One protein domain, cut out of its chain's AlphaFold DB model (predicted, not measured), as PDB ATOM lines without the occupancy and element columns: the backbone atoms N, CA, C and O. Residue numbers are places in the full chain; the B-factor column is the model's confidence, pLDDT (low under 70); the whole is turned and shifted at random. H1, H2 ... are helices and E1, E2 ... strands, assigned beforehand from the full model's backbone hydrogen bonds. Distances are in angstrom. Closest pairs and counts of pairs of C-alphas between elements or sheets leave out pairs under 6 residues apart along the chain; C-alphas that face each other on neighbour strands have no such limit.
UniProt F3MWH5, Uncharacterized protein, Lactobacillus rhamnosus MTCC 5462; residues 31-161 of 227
ATOM      1  N   GLN A  31     308.476 299.372 249.514       54.62
ATOM      2  CA  GLN A  31     308.443 300.809 249.257       54.62
ATOM      3  C   GLN A  31     309.835 301.390 249.499       54.62
ATOM      4  O   GLN A  31     310.382 301.277 250.596       54.62
ATOM      5  N   THR A  32     310.412 302.016 248.472       54.56
ATOM      6  CA  THR A  32     311.698 302.710 248.585       54.56
ATOM      7  C   THR A  32     311.577 303.831 249.611       54.56
ATOM      8  O   THR A  32     310.761 304.741 249.435       54.56
ATOM      9  N   GLN A  33     312.378 303.781 250.675       59.84
ATOM     10  CA  GLN A  33     312.407 304.863 251.653       59.84
ATOM     11  C   GLN A  33     312.954 306.135 251.005       59.84
ATOM     12  O   GLN A  33     313.916 306.092 250.236       59.84
ATOM     13  N   LYS A  34     312.343 307.279 251.323       60.53
ATOM     14  CA  LYS A  34     312.884 308.574 250.911       60.53
ATOM     15  C   LYS A  34     314.186 308.823 251.664       60.53
ATOM     16  O   LYS A  34     314.214 308.736 252.893       60.53
ATOM     17  N   VAL A  35     315.238 309.116 250.909       59.94
ATOM     18  CA  VAL A  35     316.538 309.512 251.444       59.94
ATOM     19  C   VAL A  35     316.621 311.029 251.393       59.94
ATOM     20  O   VAL A  35     316.469 311.627 250.329       59.94
ATOM     21  N   PHE A  36     316.842 311.636 252.551       65.62
ATOM     22  CA  PHE A  36     317.082 313.062 252.703       65.62
ATOM     23  C   PHE A  36     318.550 313.262 253.045       65.62
ATOM     24  O   PHE A  36     319.077 312.612 253.947       65.62
ATOM     25  N   ASP A  37     319.214 314.150 252.320       59.62
ATOM     26  CA  ASP A  37     320.641 314.385 252.465       59.62
ATOM     27  C   ASP A  37     320.906 315.871 252.721       59.62
ATOM     28  O   ASP A  37     320.362 316.742 252.041       59.62
ATOM     29  N   THR A  38     321.737 316.154 253.723       63.19
ATOM     30  CA  THR A  38     322.166 317.508 254.082       63.19
ATOM     31  C   THR A  38     323.548 317.886 253.536       63.19
ATOM     32  O   THR A  38     323.938 319.049 253.645       63.19
ATOM     33  N   PHE A  39     324.279 316.958 252.902       57.00
ATOM     34  CA  PHE A  39     325.638 317.172 252.391       57.00
ATOM     35  C   PHE A  39     325.748 318.369 251.442       57.00
ATOM     36  O   PHE A  39     326.693 319.151 251.552       57.00
ATOM     37  N   MET A  40     324.756 318.565 250.566       48.97
ATOM     38  CA  MET A  40     324.695 319.693 249.623       48.97
ATOM     39  C   MET A  40     324.638 321.072 250.312       48.97
ATOM     40  O   MET A  40     324.977 322.076 249.691       48.97
ATOM     41  N   PHE A  41     324.254 321.143 251.594       52.12
ATOM     42  CA  PHE A  41     324.060 322.400 252.342       52.12
ATOM     43  C   PHE A  41     325.174 322.690 253.351       52.12
ATOM     44  O   PHE A  41     325.144 323.699 254.057       52.12
ATOM     45  N   THR A  42     326.194 321.831 253.427       48.91
ATOM     46  CA  THR A  42     327.345 322.071 254.312       48.91
ATOM     47  C   THR A  42     328.091 323.356 253.940       48.91
ATOM     48  O   THR A  42     328.539 324.069 254.842       48.91
ATOM     49  N   ASN A  43     328.134 323.698 252.645       41.72
ATOM     50  CA  ASN A  43     328.881 324.839 252.108       41.72
ATOM     51  C   ASN A  43     328.006 325.972 251.529       41.72
ATOM     52  O   ASN A  43     328.542 327.002 251.129       41.72
ATOM     53  N   ALA A  44     326.683 325.789 251.470       49.09
ATOM     54  CA  ALA A  44     325.747 326.762 250.911       49.09
ATOM     55  C   ALA A  44     324.580 326.998 251.881       49.09
ATOM     56  O   ALA A  44     323.821 326.079 252.192       49.09
ATOM     57  N   ASN A  45     324.435 328.235 252.354       52.72
ATOM     58  CA  ASN A  45     323.342 328.657 253.225       52.72
ATOM     59  C   ASN A  45     322.127 329.022 252.359       52.72
ATOM     60  O   ASN A  45     321.843 330.191 252.162       52.72
ATOM     61  N   PHE A  46     321.410 328.043 251.815       56.69
ATOM     62  CA  PHE A  46     320.106 328.300 251.193       56.69
ATOM     63  C   PHE A  46     319.011 327.624 252.022       56.69
ATOM     64  O   PHE A  46     319.108 326.416 252.271       56.69
ATOM     65  N   PRO A  47     317.975 328.358 252.475       55.34
ATOM     66  CA  PRO A  47     316.854 327.763 253.169       55.34
ATOM     67  C   PRO A  47     316.026 327.010 252.136       55.34
ATOM     68  O   PRO A  47     315.253 327.595 251.376       55.34
ATOM     69  N   PHE A  48     316.186 325.692 252.099       58.25
ATOM     70  CA  PHE A  48     315.259 324.841 251.373       58.25
ATOM     71  C   PHE A  48     314.022 324.714 252.238       58.25
ATOM     72  O   PHE A  48     313.909 323.796 253.047       58.25
ATOM     73  N   PHE A  49     313.127 325.690 252.080       62.12
ATOM     74  CA  PHE A  49     311.822 325.671 252.702       62.12
ATOM     75  C   PHE A  49     310.730 325.543 251.635       62.12
ATOM     76  O   PHE A  49     310.692 326.317 250.685       62.12
ATOM     77  N   HIS A  50     309.902 324.507 251.727       56.47
ATOM     78  CA  HIS A  50     308.767 324.240 250.838       56.47
ATOM     79  C   HIS A  50     307.570 323.914 251.728       56.47
ATOM     80  O   HIS A  50     307.201 322.750 251.901       56.47
ATOM     81  N   ALA A  51     306.989 324.947 252.333       56.06
ATOM     82  CA  ALA A  51     305.683 324.838 252.967       56.06
ATOM     83  C   ALA A  51     304.600 325.366 252.029       56.06
ATOM     84  O   ALA A  51     304.845 326.258 251.218       56.06
ATOM     85  N   ALA A  52     303.401 324.798 252.140       56.72
ATOM     86  CA  ALA A  52     302.254 325.156 251.306       56.72
ATOM     87  C   ALA A  52     301.837 326.633 251.448       56.72
ATOM     88  O   ALA A  52     301.228 327.189 250.540       56.72
ATOM     89  N   ASP A  53     302.177 327.255 252.575       63.09
ATOM     90  CA  ASP A  53     301.925 328.647 252.946       63.09
ATOM     91  C   ASP A  53     303.184 329.534 252.873       63.09
ATOM     92  O   ASP A  53     303.107 330.733 253.128       63.09
ATOM     93  N   GLY A  54     304.348 328.964 252.534       70.12
ATOM     94  CA  GLY A  54     305.628 329.678 252.502       70.12
ATOM     95  C   GLY A  54     306.126 330.161 253.872       70.12
ATOM     96  O   GLY A  54     307.158 330.829 253.931       70.12
ATOM     97  N   GLN A  55     305.438 329.840 254.975       80.06
ATOM     98  CA  GLN A  55     305.784 330.330 256.309       80.06
ATOM     99  C   GLN A  55     306.586 329.292 257.086       80.06
ATOM    100  O   GLN A  55     306.135 328.166 257.296       80.06
ATOM    101  N   VAL A  56     307.756 329.681 257.598       81.19
ATOM    102  CA  VAL A  56     308.488 328.812 258.525       81.19
ATOM    103  C   VAL A  56     307.727 328.741 259.859       81.19
ATOM    104  O   VAL A  56     307.423 329.791 260.433       81.19
ATOM    105  N   PRO A  57     307.430 327.538 260.393       83.25
ATOM    106  CA  PRO A  57     306.722 327.382 261.655       83.25
ATOM    107  C   PRO A  57     307.379 328.172 262.786       83.25
ATOM    108  O   PRO A  57     308.567 328.002 263.075       83.25
ATOM    109  N   SER A  58     306.582 328.986 263.478       82.31
ATOM    110  CA  SER A  58     307.056 329.853 264.564       82.31
ATOM    111  C   SER A  58     307.725 329.077 265.701       82.31
ATOM    112  O   SER A  58     308.660 329.582 266.313       82.31
ATOM    113  N   ALA A  59     307.315 327.829 265.950       81.81
ATOM    114  CA  ALA A  59     307.958 326.952 266.927       81.81
ATOM    115  C   ALA A  59     309.415 326.620 266.558       81.81
ATOM    116  O   ALA A  59     310.274 326.597 267.434       81.81
ATOM    117  N   ILE A  60     309.703 326.399 265.270       82.44
ATOM    118  CA  ILE A  60     311.064 326.128 264.781       82.44
ATOM    119  C   ILE A  60     311.890 327.411 264.840       82.44
ATOM    120  O   ILE A  60     313.023 327.382 265.312       82.44
ATOM    121  N   LEU A  61     311.312 328.542 264.415       84.62
ATOM    122  CA  LEU A  61     311.979 329.843 264.495       84.62
ATOM    123  C   LEU A  61     312.331 330.192 265.939       84.62
ATOM    124  O   LEU A  61     313.491 330.441 266.219       84.62
ATOM    125  N   ALA A  62     311.381 330.098 266.871       85.12
ATOM    126  CA  ALA A  62     311.619 330.383 268.284       85.12
ATOM    127  C   ALA A  62     312.658 329.449 268.924       85.12
ATOM    128  O   ALA A  62     313.347 329.848 269.863       85.12
ATOM    129  N   TYR A  63     312.758 328.214 268.428       81.38
ATOM    130  CA  TYR A  63     313.744 327.240 268.881       81.38
ATOM    131  C   TYR A  63     315.157 327.530 268.350       81.38
ATOM    132  O   TYR A  63     316.133 327.352 269.077       81.38
ATOM    133  N   LEU A  64     315.274 327.965 267.092       81.56
ATOM    134  CA  LEU A  64     316.555 328.307 266.463       81.56
ATOM    135  C   LEU A  64     317.059 329.683 266.898       81.56
ATOM    136  O   LEU A  64     318.228 329.833 267.247       81.56
ATOM    137  N   ASP A  65     316.175 330.674 266.861       82.88
ATOM    138  CA  ASP A  65     316.444 332.056 267.218       82.88
ATOM    139  C   ASP A  65     315.169 332.724 267.782       82.88
ATOM    140  O   ASP A  65     314.272 333.128 267.032       82.88
ATOM    141  N   PRO A  66     315.066 332.884 269.114       84.44
ATOM    142  CA  PRO A  66     313.875 333.431 269.754       84.44
ATOM    143  C   PRO A  66     313.620 334.908 269.427       84.44
ATOM    144  O   PRO A  66     312.529 335.399 269.743       84.44
ATOM    145  N   THR A  67     314.583 335.614 268.822       87.06
ATOM    146  CA  THR A  67     314.459 337.030 268.447       87.06
ATOM    147  C   THR A  67     313.622 337.236 267.186       87.06
ATOM    148  O   THR A  67     313.051 338.312 267.004       87.06
ATOM    149  N   ILE A  68     313.498 336.205 266.345       88.69
ATOM    150  CA  ILE A  68     312.728 336.246 265.103       88.69
ATOM    151  C   ILE A  68     311.237 336.103 265.427       88.69
ATOM    152  O   ILE A  68     310.834 335.247 266.220       88.69
ATOM    153  N   ASP A  69     310.414 336.958 264.822       88.44
ATOM    154  CA  ASP A  69     308.954 336.896 264.900       88.44
ATOM    155  C   ASP A  69     308.408 335.955 263.819       88.44
ATOM    156  O   ASP A  69     307.813 334.917 264.117       88.44
ATOM    157  N   TYR A  70     308.708 336.255 262.552       88.38
ATOM    158  CA  TYR A  70     308.367 335.395 261.422       88.38
ATOM    159  C   TYR A  70     309.387 335.481 260.287       88.38
ATOM    160  O   TYR A  70     310.065 336.491 260.093       88.38
ATOM    161  N   LEU A  71     309.435 334.402 259.506       86.56
ATOM    162  CA  LEU A  71     310.156 334.313 258.244       86.56
ATOM    163  C   LEU A  71     309.230 333.698 257.188       86.56
ATOM    164  O   LEU A  71     308.784 332.558 257.339       86.56
ATOM    165  N   PHE A  72     308.966 334.458 256.129       85.88
ATOM    166  CA  PHE A  72     308.252 334.007 254.937       85.88
ATOM    167  C   PHE A  72     309.217 333.831 253.774       85.88
ATOM    168  O   PHE A  72     310.064 334.689 253.518       85.88
ATOM    169  N   ILE A  73     309.057 332.715 253.070       80.62
ATOM    170  CA  ILE A  73     309.792 332.338 251.870       80.62
ATOM    171  C   ILE A  73     308.746 332.002 250.804       80.62
ATOM    172  O   ILE A  73     308.217 330.893 250.748       80.62
ATOM    173  N   GLU A  74     308.420 332.984 249.969       76.25
ATOM    174  CA  GLU A  74     307.454 332.847 248.882       76.25
ATOM    175  C   GLU A  74     308.205 332.658 247.561       76.25
ATOM    176  O   GLU A  74     309.009 333.498 247.166       76.25
ATOM    177  N   THR A  75     307.939 331.577 246.831       69.06
ATOM    178  CA  THR A  75     308.396 331.436 245.440       69.06
ATOM    179  C   THR A  75     307.293 331.940 244.515       69.06
ATOM    180  O   THR A  75     306.246 331.314 244.354       69.06
ATOM    181  N   GLY A  76     307.493 333.126 243.942       62.62
ATOM    182  CA  GLY A  76     306.543 333.749 243.030       62.62
ATOM    183  C   GLY A  76     306.513 333.086 241.650       62.62
ATOM    184  O   GLY A  76     307.405 332.332 241.259       62.62
ATOM    185  N   LYS A  77     305.490 333.422 240.854       50.78
ATOM    186  CA  LYS A  77     305.463 333.087 239.422       50.78
ATOM    187  C   LYS A  77     306.645 333.798 238.741       50.78
ATOM    188  O   LYS A  77     306.812 334.996 238.952       50.78
ATOM    189  N   HIS A  78     307.416 333.073 237.924       56.72
ATOM    190  CA  HIS A  78     308.670 333.497 237.260       56.72
ATOM    191  C   HIS A  78     309.980 333.347 238.063       56.72
ATOM    192  O   HIS A  78     310.885 334.154 237.863       56.72
ATOM    193  N   ASP A  79     310.110 332.344 238.941       58.72
ATOM    194  CA  ASP A  79     311.366 332.039 239.674       58.72
ATOM    195  C   ASP A  79     311.883 333.171 240.582       58.72
ATOM    196  O   ASP A  79     313.007 333.141 241.081       58.72
ATOM    197  N   LYS A  80     311.051 334.182 240.845       64.94
ATOM    198  CA  LYS A  80     311.377 335.250 241.789       64.94
ATOM    199  C   LYS A  80     310.977 334.810 243.185       64.94
ATOM    200  O   LYS A  80     309.788 334.726 243.490       64.94
ATOM    201  N   ALA A  81     311.969 334.536 244.020       73.62
ATOM    202  CA  ALA A  81     311.754 334.343 245.441       73.62
ATOM    203  C   ALA A  81     311.540 335.702 246.127       73.62
ATOM    204  O   ALA A  81     312.201 336.683 245.794       73.62
ATOM    205  N   PHE A  82     310.598 335.758 247.060       81.88
ATOM    206  CA  PHE A  82     310.358 336.879 247.954       81.88
ATOM    207  C   PHE A  82     310.538 336.404 249.384       81.88
ATOM    208  O   PHE A  82     309.961 335.399 249.803       81.88
ATOM    209  N   TYR A  83     311.325 337.157 250.135       85.19
ATOM    210  CA  TYR A  83     311.636 336.860 251.515       85.19
ATOM    211  C   TYR A  83     311.141 337.993 252.397       85.19
ATOM    212  O   TYR A  83     311.382 339.163 252.097       85.19
ATOM    213  N   ARG A  84     310.453 337.650 253.488       87.69
ATOM    214  CA  ARG A  84     310.044 338.620 254.511       87.69
ATOM    215  C   ARG A  84     310.510 338.137 255.869       87.69
ATOM    216  O   ARG A  84     310.103 337.062 256.305       87.69
ATOM    217  N   LEU A  85     311.352 338.924 256.519       89.00
ATOM    218  CA  LEU A  85     311.895 338.648 257.841       89.00
ATOM    219  C   LEU A  85     311.466 339.759 258.794       89.00
ATOM    220  O   LEU A  85     311.645 340.938 258.498       89.00
ATOM    221  N   LYS A  86     310.939 339.375 259.955       90.31
ATOM    222  CA  LYS A  86     310.631 340.309 261.036       90.31
ATOM    223  C   LYS A  86     311.231 339.833 262.347       90.31
ATOM    224  O   LYS A  86     311.126 338.655 262.691       90.31
ATOM    225  N   PHE A  87     311.813 340.765 263.092       90.00
ATOM    226  CA  PHE A  87     312.296 340.546 264.450       90.00
ATOM    227  C   PHE A  87     311.279 341.061 265.468       90.00
ATOM    228  O   PHE A  87     310.565 342.023 265.219       90.00
ATOM    229  N   LYS A  88     311.224 340.446 266.651       87.56
ATOM    230  CA  LYS A  88     310.292 340.849 267.718       87.56
ATOM    231  C   LYS A  88     310.632 342.200 268.342       87.56
ATOM    232  O   LYS A  88     309.755 342.854 268.891       87.56
ATOM    233  N   GLN A  89     311.915 342.557 268.335       84.62
ATOM    234  CA  GLN A  89     312.429 343.782 268.952       84.62
ATOM    235  C   GLN A  89     312.507 344.959 267.976       84.62
ATOM    236  O   GLN A  89     312.801 346.068 268.414       84.62
ATOM    237  N   ASP A  90     312.258 344.724 266.686       84.44
ATOM    238  CA  ASP A  90     312.308 345.750 265.651       84.44
ATOM    239  C   ASP A  90     310.917 345.924 265.034       84.44
ATOM    240  O   ASP A  90     310.200 344.955 264.779       84.44
ATOM    241  N   GLU A  91     310.515 347.171 264.815       80.56
ATOM    242  CA  GLU A  91     309.227 347.470 264.185       80.56
ATOM    243  C   GLU A  91     309.290 347.291 262.664       80.56
ATOM    244  O   GLU A  91     308.258 347.074 262.023       80.56
ATOM    245  N   HIS A  92     310.496 347.336 262.092       84.56
ATOM    246  CA  HIS A  92     310.715 347.253 260.656       84.56
ATOM    247  C   HIS A  92     310.733 345.802 260.176       84.56
ATOM    248  O   HIS A  92     311.441 344.947 260.712       84.56
ATOM    249  N   GLU A  93     309.978 345.533 259.113       88.62
ATOM    250  CA  GLU A  93     310.102 344.288 258.364       88.62
ATOM    251  C   GLU A  93     311.143 344.430 257.253       88.62
ATOM    252  O   GLU A  93     311.207 345.438 256.547       88.62
ATOM    253  N   ILE A  94     311.963 343.396 257.094       87.31
ATOM    254  CA  ILE A  94     312.959 343.304 256.035       87.31
ATOM    255  C   ILE A  94     312.331 342.497 254.908       87.31
ATOM    256  O   ILE A  94     311.995 341.324 255.087       87.31
ATOM    257  N   ILE A  95     312.172 343.127 253.747       87.62
ATOM    258  CA  ILE A  95     311.631 342.492 252.547       87.62
ATOM    259  C   ILE A  95     312.667 342.598 251.440       87.62
ATOM    260  O   ILE A  95     313.072 343.699 251.073       87.62
ATOM    261  N   ASP A  96     313.056 341.457 250.883       85.44
ATOM    262  CA  ASP A  96     313.968 341.408 249.745       85.44
ATOM    263  C   ASP A  96     313.591 340.263 248.791       85.44
ATOM    264  O   ASP A  96     312.958 339.278 249.177       85.44
ATOM    265  N   ASN A  97     313.962 340.402 247.523       82.94
ATOM    266  CA  ASN A  97     313.893 339.343 246.521       82.94
ATOM    267  C   ASN A  97     315.192 338.520 246.441       82.94
ATOM    268  O   ASN A  97     315.230 337.479 245.785       82.94
ATOM    269  N   ASN A  98     316.253 338.971 247.114       79.75
ATOM    270  CA  ASN A  98     317.520 338.273 247.203       79.75
ATOM    271  C   ASN A  98     317.704 337.640 248.586       79.75
ATOM    272  O   ASN A  98     317.730 338.329 249.607       79.75
ATOM    273  N   PHE A  99     317.917 336.322 248.615       75.88
ATOM    274  CA  PHE A  99     318.190 335.614 249.862       75.88
ATOM    275  C   PHE A  99     319.470 336.104 250.551       75.88
ATOM    276  O   PHE A  99     319.513 336.137 251.775       75.88
ATOM    277  N   ALA A 100     320.483 336.537 249.793       77.50
ATOM    278  CA  ALA A 100     321.758 336.982 250.361       77.50
ATOM    279  C   ALA A 100     321.594 338.161 251.337       77.50
ATOM    280  O   ALA A 100     322.330 338.264 252.316       77.50
ATOM    281  N   THR A 101     320.602 339.030 251.109       81.12
ATOM    282  CA  THR A 101     320.286 340.121 252.035       81.12
ATOM    283  C   THR A 101     319.731 339.579 253.345       81.12
ATOM    284  O   THR A 101     320.148 340.007 254.411       81.12
ATOM    285  N   ILE A 102     318.827 338.602 253.284       81.56
ATOM    286  CA  ILE A 102     318.235 337.966 254.467       81.56
ATOM    287  C   ILE A 102     319.278 337.148 255.229       81.56
ATOM    288  O   ILE A 102     319.302 337.176 256.457       81.56
ATOM    289  N   GLU A 103     320.173 336.465 254.513       77.94
ATOM    290  CA  GLU A 103     321.298 335.729 255.090       77.94
ATOM    291  C   GLU A 103     322.196 336.634 255.940       77.94
ATOM    292  O   GLU A 103     322.681 336.197 256.976       77.94
ATOM    293  N   TYR A 104     322.367 337.905 255.565       82.06
ATOM    294  CA  TYR A 104     323.149 338.860 256.352       82.06
ATOM    295  C   TYR A 104     322.563 339.115 257.752       82.06
ATOM    296  O   TYR A 104     323.304 339.397 258.693       82.06
ATOM    297  N   TYR A 105     321.242 338.998 257.903       83.31
ATOM    298  CA  TYR A 105     320.550 339.193 259.180       83.31
ATOM    299  C   TYR A 105     320.394 337.904 259.990       83.31
ATOM    300  O   TYR A 105     320.114 337.962 261.187       83.31
ATOM    301  N   LEU A 106     320.558 336.739 259.361       82.44
ATOM    302  CA  LEU A 106     320.396 335.442 260.005       82.44
ATOM    303  C   LEU A 106     321.752 334.828 260.341       82.44
ATOM    304  O   LEU A 106     322.702 334.872 259.564       82.44
ATOM    305  N   SER A 107     321.844 334.155 261.488       79.44
ATOM    306  CA  SER A 107     323.022 333.329 261.744       79.44
ATOM    307  C   SER A 107     323.066 332.156 260.753       79.44
ATOM    308  O   SER A 107     322.030 331.580 260.407       79.44
ATOM    309  N   SER A 108     324.266 331.733 260.339       75.31
ATOM    310  CA  SER A 108     324.421 330.521 259.515       75.31
ATOM    311  C   SER A 108     323.792 329.289 260.187       75.31
ATOM    312  O   SER A 108     323.219 328.442 259.503       75.31
ATOM    313  N   GLY A 109     323.813 329.222 261.525       74.25
ATOM    314  CA  GLY A 109     323.115 328.189 262.293       74.25
ATOM    315  C   GLY A 109     321.598 328.240 262.099       74.25
ATOM    316  O   GLY A 109     320.975 327.208 261.880       74.25
ATOM    317  N   THR A 110     320.998 329.431 262.081       80.44
ATOM    318  CA  THR A 110     319.558 329.617 261.844       80.44
ATOM    319  C   THR A 110     319.170 329.173 260.433       80.44
ATOM    320  O   THR A 110     318.235 328.389 260.278       80.44
ATOM    321  N   VAL A 111     319.919 329.594 259.406       78.88
ATOM    322  CA  VAL A 111     319.639 329.223 258.004       78.88
ATOM    323  C   VAL A 111     319.753 327.712 257.796       78.88
ATOM    324  O   VAL A 111     318.838 327.084 257.259       78.88
ATOM    325  N   LYS A 112     320.840 327.101 258.285       77.12
ATOM    326  CA  LYS A 112     321.025 325.643 258.227       77.12
ATOM    327  C   LYS A 112     319.966 324.912 259.048       77.12
ATOM    328  O   LYS A 112     319.516 323.838 258.652       77.12
ATOM    329  N   GLY A 113     319.553 325.496 260.171       78.69
ATOM    330  CA  GLY A 113     318.554 324.940 261.074       78.69
ATOM    331  C   GLY A 113     317.194 324.824 260.414       78.69
ATOM    332  O   GLY A 113     316.580 323.765 260.484       78.69
ATOM    333  N   ILE A 114     316.749 325.872 259.721       80.44
ATOM    334  CA  ILE A 114     315.469 325.876 259.000       80.44
ATOM    335  C   ILE A 114     315.427 324.730 257.979       80.44
ATOM    336  O   ILE A 114     314.486 323.936 257.983       80.44
ATOM    337  N   THR A 115     316.478 324.589 257.166       77.88
ATOM    338  CA  THR A 115     316.602 323.504 256.180       77.88
ATOM    339  C   THR A 115     316.624 322.123 256.842       77.88
ATOM    340  O   THR A 115     315.901 321.215 256.429       77.88
ATOM    341  N   LEU A 116     317.421 321.957 257.900       78.25
ATOM    342  CA  LEU A 116     317.528 320.704 258.646       78.25
ATOM    343  C   LEU A 116     316.177 320.274 259.231       78.25
ATOM    344  O   LEU A 116     315.781 319.118 259.092       78.25
ATOM    345  N   TYR A 117     315.471 321.200 259.879       78.94
ATOM    346  CA  TYR A 117     314.181 320.921 260.499       78.94
ATOM    347  C   TYR A 117     313.101 320.609 259.468       78.94
ATOM    348  O   TYR A 117     312.271 319.737 259.721       78.94
ATOM    349  N   GLN A 118     313.133 321.238 258.292       77.31
ATOM    350  CA  GLN A 118     312.256 320.839 257.195       77.31
ATOM    351  C   GLN A 118     312.480 319.375 256.802       77.31
ATOM    352  O   GLN A 118     311.519 318.605 256.754       77.31
ATOM    353  N   TYR A 119     313.728 318.970 256.546       75.50
ATOM    354  CA  TYR A 119     314.015 317.576 256.198       75.50
ATOM    355  C   TYR A 119     313.666 316.623 257.333       75.50
ATOM    356  O   TYR A 119     313.155 315.533 257.081       75.50
ATOM    357  N   ALA A 120     313.868 317.044 258.580       75.38
ATOM    358  CA  ALA A 120     313.487 316.255 259.733       75.38
ATOM    359  C   ALA A 120     311.974 316.032 259.803       75.38
ATOM    360  O   ALA A 120     311.535 314.896 259.954       75.38
ATOM    361  N   ILE A 121     311.169 317.080 259.624       75.88
ATOM    362  CA  ILE A 121     309.705 316.976 259.604       75.88
ATOM    363  C   ILE A 121     309.244 316.091 258.446       75.88
ATOM    364  O   ILE A 121     308.410 315.211 258.654       75.88
ATOM    365  N   GLN A 122     309.813 316.258 257.251       72.44
ATOM    366  CA  GLN A 122     309.479 315.414 256.101       72.44
ATOM    367  C   GLN A 122     309.834 313.943 256.352       72.44
ATOM    368  O   GLN A 122     309.012 313.064 256.093       72.44
ATOM    369  N   ALA A 123     311.009 313.666 256.925       71.38
ATOM    370  CA  ALA A 123     311.435 312.318 257.293       71.38
ATOM    371  C   ALA A 123     310.572 311.705 258.410       71.38
ATOM    372  O   ALA A 123     310.317 310.498 258.392       71.38
ATOM    373  N   LEU A 124     310.102 312.516 259.364       70.88
ATOM    374  CA  LEU A 124     309.165 312.116 260.422       70.88
ATOM    375  C   LEU A 124     307.764 311.809 259.878       70.88
ATOM    376  O   LEU A 124     307.126 310.863 260.333       70.88
ATOM    377  N   GLN A 125     307.297 312.569 258.886       70.50
ATOM    378  CA  GLN A 125     305.981 312.388 258.268       70.50
ATOM    379  C   GLN A 125     305.931 311.197 257.307       70.50
ATOM    380  O   GLN A 125     304.973 310.428 257.344       70.50
ATOM    381  N   SER A 126     306.930 311.043 256.432       66.50
ATOM    382  CA  SER A 126     306.908 309.991 255.408       66.50
ATOM    383  C   SER A 126     307.499 308.662 255.872       66.50
ATOM    384  O   SER A 126     307.287 307.658 255.202       66.50
ATOM    385  N   GLY A 127     308.262 308.659 256.971       62.66
ATOM    386  CA  GLY A 127     309.174 307.567 257.302       62.66
ATOM    387  C   GLY A 127     310.328 307.538 256.298       62.66
ATOM    388  O   GLY A 127     310.151 307.200 255.126       62.66
ATOM    389  N   GLY A 128     311.509 307.975 256.717       63.38
ATOM    390  CA  GLY A 128     312.637 308.157 255.807       63.38
ATOM    391  C   GLY A 128     313.985 308.033 256.489       63.38
ATOM    392  O   GLY A 128     314.077 308.010 257.721       63.38
ATOM    393  N   LEU A 129     315.010 307.959 255.648       63.66
ATOM    394  CA  LEU A 129     316.408 307.944 256.038       63.66
ATOM    395  C   LEU A 129     316.967 309.357 255.894       63.66
ATOM    396  O   LEU A 129     316.920 309.904 254.794       63.66
ATOM    397  N   ILE A 130     317.490 309.950 256.966       69.06
ATOM    398  CA  ILE A 130     318.147 311.260 256.894       69.06
ATOM    399  C   ILE A 130     319.647 311.131 257.161       69.06
ATOM    400  O   ILE A 130     320.046 310.576 258.184       69.06
ATOM    401  N   PHE A 131     320.462 311.638 256.238       67.44
ATOM    402  CA  PHE A 131     321.908 311.755 256.385       67.44
ATOM    403  C   PHE A 131     322.279 313.154 256.846       67.44
ATOM    404  O   PHE A 131     321.954 314.148 256.185       67.44
ATOM    405  N   ILE A 132     322.957 313.227 257.991       68.69
ATOM    406  CA  ILE A 132     323.318 314.511 258.585       68.69
ATOM    407  C   ILE A 132     324.806 314.605 258.873       68.69
ATOM    408  O   ILE A 132     325.368 313.744 259.552       68.69
ATOM    409  N   ASP A 133     325.417 315.672 258.360       66.44
ATOM    410  CA  ASP A 133     326.815 316.022 258.595       66.44
ATOM    411  C   ASP A 133     326.950 317.417 259.227       66.44
ATOM    412  O   ASP A 133     326.178 318.333 258.936       66.44
ATOM    413  N   GLY A 134     327.951 317.588 260.092       63.25
ATOM    414  CA  GLY A 134     328.375 318.890 260.606       63.25
ATOM    415  C   GLY A 134     327.369 319.615 261.507       63.25
ATOM    416  O   GLY A 134     327.429 320.846 261.610       63.25
ATOM    417  N   LEU A 135     326.456 318.900 262.176       66.69
ATOM    418  CA  LEU A 135     325.559 319.513 263.169       66.69
ATOM    419  C   LEU A 135     326.349 320.157 264.312       66.69
ATOM    420  O   LEU A 135     326.035 321.245 264.785       66.69
ATOM    421  N   GLU A 136     327.427 319.514 264.735       59.75
ATOM    422  CA  GLU A 136     328.215 319.918 265.890       59.75
ATOM    423  C   GLU A 136     329.093 321.158 265.665       59.75
ATOM    424  O   GLU A 136     329.702 321.661 266.612       59.75
ATOM    425  N   SER A 137     329.261 321.610 264.420       65.81
ATOM    426  CA  SER A 137     330.034 322.819 264.109       65.81
ATOM    427  C   SER A 137     329.164 324.052 263.910       65.81
ATOM    428  O   SER A 137     329.684 325.160 263.979       65.81
ATOM    429  N   HIS A 138     327.866 323.871 263.659       66.75
ATOM    430  CA  HIS A 138     326.964 324.965 263.296       66.75
ATOM    431  C   HIS A 138     325.850 325.203 264.323       66.75
ATOM    432  O   HIS A 138     325.199 326.243 264.263       66.75
ATOM    433  N   PHE A 139     325.643 324.282 265.272       66.56
ATOM    434  CA  PHE A 139     324.580 324.370 266.271       66.56
ATOM    435  C   PHE A 139     325.092 324.261 267.705       66.56
ATOM    436  O   PHE A 139     326.134 323.670 267.992       66.56
ATOM    437  N   ASN A 140     324.297 324.799 268.631       69.06
ATOM    438  CA  ASN A 140     324.478 324.565 270.056       69.06
ATOM    439  C   ASN A 140     324.262 323.075 270.381       69.06
ATOM    440  O   ASN A 140     323.359 322.439 269.838       69.06
ATOM    441  N   LEU A 141     325.050 322.529 271.312       65.56
ATOM    442  CA  LEU A 141     324.963 321.131 271.742       65.56
ATOM    443  C   LEU A 141     323.549 320.729 272.208       65.56
ATOM    444  O   LEU A 141     323.122 319.610 271.945       65.56
ATOM    445  N   ALA A 142     322.800 321.645 272.835       65.75
ATOM    446  CA  ALA A 142     321.418 321.399 273.258       65.75
ATOM    447  C   ALA A 142     320.467 321.166 272.068       65.75
ATOM    448  O   ALA A 142     319.582 320.309 272.137       65.75
ATOM    449  N   ILE A 143     320.691 321.886 270.961       69.88
ATOM    450  CA  ILE A 143     319.938 321.716 269.712       69.88
ATOM    451  C   ILE A 143     320.225 320.348 269.113       69.88
ATOM    452  O   ILE A 143     319.300 319.615 268.774       69.88
ATOM    453  N   VAL A 144     321.504 319.977 269.056       67.81
ATOM    454  CA  VAL A 144     321.923 318.664 268.558       67.81
ATOM    455  C   VAL A 144     321.315 317.546 269.405       67.81
ATOM    456  O   VAL A 144     320.781 316.593 268.848       67.81
ATOM    457  N   HIS A 145     321.330 317.671 270.734       67.19
ATOM    458  CA  HIS A 145     320.779 316.654 271.633       67.19
ATOM    459  C   HIS A 145     319.271 316.453 271.438       67.19
ATOM    460  O   HIS A 145     318.828 315.334 271.194       67.19
ATOM    461  N   THR A 146     318.494 317.539 271.463       70.38
ATOM    462  CA  THR A 146     317.035 317.487 271.242       70.38
ATOM    463  C   THR A 146     316.715 316.918 269.859       70.38
ATOM    464  O   THR A 146     315.797 316.118 269.690       70.38
ATOM    465  N   PHE A 147     317.506 317.298 268.852       70.44
ATOM    466  CA  PHE A 147     317.368 316.765 267.506       70.44
ATOM    467  C   PHE A 147     317.575 315.247 267.483       70.44
ATOM    468  O   PHE A 147     316.763 314.534 266.903       70.44
ATOM    469  N   MET A 148     318.604 314.729 268.162       66.00
ATOM    470  CA  MET A 148     318.816 313.281 268.273       66.00
ATOM    471  C   MET A 148     317.648 312.567 268.952       66.00
ATOM    472  O   MET A 148     317.279 311.477 268.523       66.00
ATOM    473  N   GLU A 149     317.055 313.167 269.985       68.75
ATOM    474  CA  GLU A 149     315.904 312.592 270.688       68.75
ATOM    475  C   GLU A 149     314.689 312.412 269.769       68.75
ATOM    476  O   GLU A 149     314.045 311.362 269.823       68.75
ATOM    477  N   TYR A 150     314.419 313.354 268.856       66.00
ATOM    478  CA  TYR A 150     313.317 313.219 267.890       66.00
ATOM    479  C   TYR A 150     313.434 311.967 267.007       66.00
ATOM    480  O   TYR A 150     312.418 311.375 266.640       66.00
ATOM    481  N   PHE A 151     314.656 311.519 266.706       63.25
ATOM    482  CA  PHE A 151     314.918 310.346 265.863       63.25
ATOM    483  C   PHE A 151     315.119 309.040 266.641       63.25
ATOM    484  O   PHE A 151     315.411 308.004 266.044       63.25
ATOM    485  N   GLN A 152     314.906 309.041 267.958       58.84
ATOM    486  CA  GLN A 152     314.824 307.799 268.738       58.84
ATOM    487  C   GLN A 152     313.481 307.069 268.524       58.84
ATOM    488  O   GLN A 152     313.335 305.900 268.895       58.84
ATOM    489  N   ILE A 153     312.500 307.729 267.894       54.94
ATOM    490  CA  ILE A 153     311.152 307.205 267.640       54.94
ATOM    491  C   ILE A 153     311.160 306.282 266.398       54.94
ATOM    492  O   ILE A 153     311.681 306.656 265.350       54.94
ATOM    493  N   PRO A 154     310.540 305.083 266.453       53.03
ATOM    494  CA  PRO A 154     310.764 303.981 265.504       53.03
ATOM    495  C   PRO A 154     310.350 304.194 264.037       53.03
ATOM    496  O   PRO A 154     310.546 303.271 263.248       53.03
ATOM    497  N   ARG A 155     309.769 305.340 263.658       53.09
ATOM    498  CA  ARG A 155     309.236 305.570 262.300       53.09
ATOM    499  C   ARG A 155     310.232 306.197 261.320       53.09
ATOM    500  O   ARG A 155     310.023 306.060 260.119       53.09
ATOM    501  N   SER A 156     311.308 306.817 261.801       57.06
ATOM    502  CA  SER A 156     312.300 307.501 260.958       57.06
ATOM    503  C   SER A 156     313.705 307.102 261.374       57.06
ATOM    504  O   SER A 156     313.977 306.951 262.563       57.06
ATOM    505  N   ILE A 157     314.597 306.905 260.406       60.34
ATOM    506  CA  ILE A 157     315.978 306.491 260.661       60.34
ATOM    507  C   ILE A 157     316.881 307.685 260.368       60.34
ATOM    508  O   ILE A 157     316.906 308.206 259.257       60.34
ATOM    509  N   CYS A 158     317.629 308.129 261.371       59.94
ATOM    510  CA  CYS A 158     318.668 309.138 261.207       59.94
ATOM    511  C   CYS A 158     320.033 308.453 261.185       59.94
ATOM    512  O   CYS A 158     320.367 307.709 262.109       59.94
ATOM    513  N   ILE A 159     320.812 308.697 260.133       58.88
ATOM    514  CA  ILE A 159     322.217 308.307 260.045       58.88
ATOM    515  C   ILE A 159     323.053 309.580 260.107       58.88
ATOM    516  O   ILE A 159     323.146 310.344 259.148       58.88
ATOM    517  N   MET A 160     323.698 309.797 261.250       60.00
ATOM    518  CA  MET A 160     324.753 310.798 261.342       60.00
ATOM    519  C   MET A 160     326.055 310.264 260.759       60.00
ATOM    520  O   MET A 160     326.461 309.130 261.020       60.00
ATOM    521  N   LEU A 161     326.706 311.108 259.971       53.81
ATOM    522  CA  LEU A 161     327.924 310.772 259.255       53.81
ATOM    523  C   LEU A 161     329.181 310.820 260.145       53.81
ATOM    524  O   LEU A 161     329.147 311.316 261.274       53.81
TER     525      LEU A 161
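What this domain is: This is residues 31 to 161 of the 227 residues of an uncharacterized protein of Lactobacillus rhamnosus MTCC 5462 (UniProt F3MWH5). Two lobes, each built on a small three-stranded sheet, are joined by one long helix, H3, which begins near the helices H1 and H2 of the first lobe and runs out over one face of the second lobe's sheet. The first lobe is an antiparallel sheet, E2 E3 E4, with H2 over one face and H1 beside its E2 edge; the second is a parallel sheet, E1 E5 E6, with H5 near H3 and the small H4 near the start of H3. The printed part has 131 residues with five named helices and six named strands, in the order E1 H1 E2 E3 E4 H2 H3 E5 H4 H5 E6, and its class is mixed, helices and strands. It is compact, with a radius of gyration of the C-alphas of 15.0 A and spans of 43 by 35 by 25 A.

Where its parts are: E2 is residues 68 to 75, 20.7 A long, from C-alpha 68 at (312.728, 336.246, 265.103). E3 is residues 81 to 87, 20.0 A, and E4 is 93 to 96. H1 is residues 58 to 64 and H2 is 99 to 105. H3, residues 108 to 126, is 27.3 A long and ends at C-alpha 126 at (306.908, 309.991, 255.408). E1 is residues 34 to 37, E5 is 128 to 132, H4 is 135 to 138, and H5 is 141 to 150, 14.6 A. E6, residues 157 to 160, ends at (324.753, 310.798, 261.342).

How they stand to each other: E2 E3 E4 form a meander, each strand the antiparallel neighbour of the one before, in two hairpins: N 72 and O 84 are 2.8 A apart, N 85 and O 94 2.9 A. H2 is on this sheet at a height of 8.7 A, over E3 and only just E4, with 3 C-alphas on E4. H1 only grazes the sheet with residues 58 to 62. H3 touches H1 with residues 109 to 117 alone, closest C-alphas Leu 64 and Thr 110, 5.7 A, at a steep tilt of 54 degrees. H3 is on the sheet E1 E5 E6, making two layers, helix on one face, at a height of 10.2 A, over E1 and E5. N 36 and O 129 are 2.8 A apart, N 159 and O 130 2.8 A. E5, H4 H5, E6 form a strand-helix-strand unit, parallel neighbour strands with helices between, its crossover right-handed. H3 and H4 only just touch, with 3 pairs of C-alphas within 8 A, closest Gly 109 and His 138, 5.1 A. Every O i to N i+4 pair is within hydrogen-bond range in H1, H3 and H5; H2 has 2 of 3, and H4 is too short for one.

The domain as a whole: The C-alphas farthest apart, Gln 31 and Glu 91, are 49.0 A apart. The printed part has no cut. The link E1 to H1, 20 residues, is long. The mean pLDDT of the printed part is 71.1, with residues 31 to 53, 75 to 80, 126 to 145 and 148 to 161 under 70.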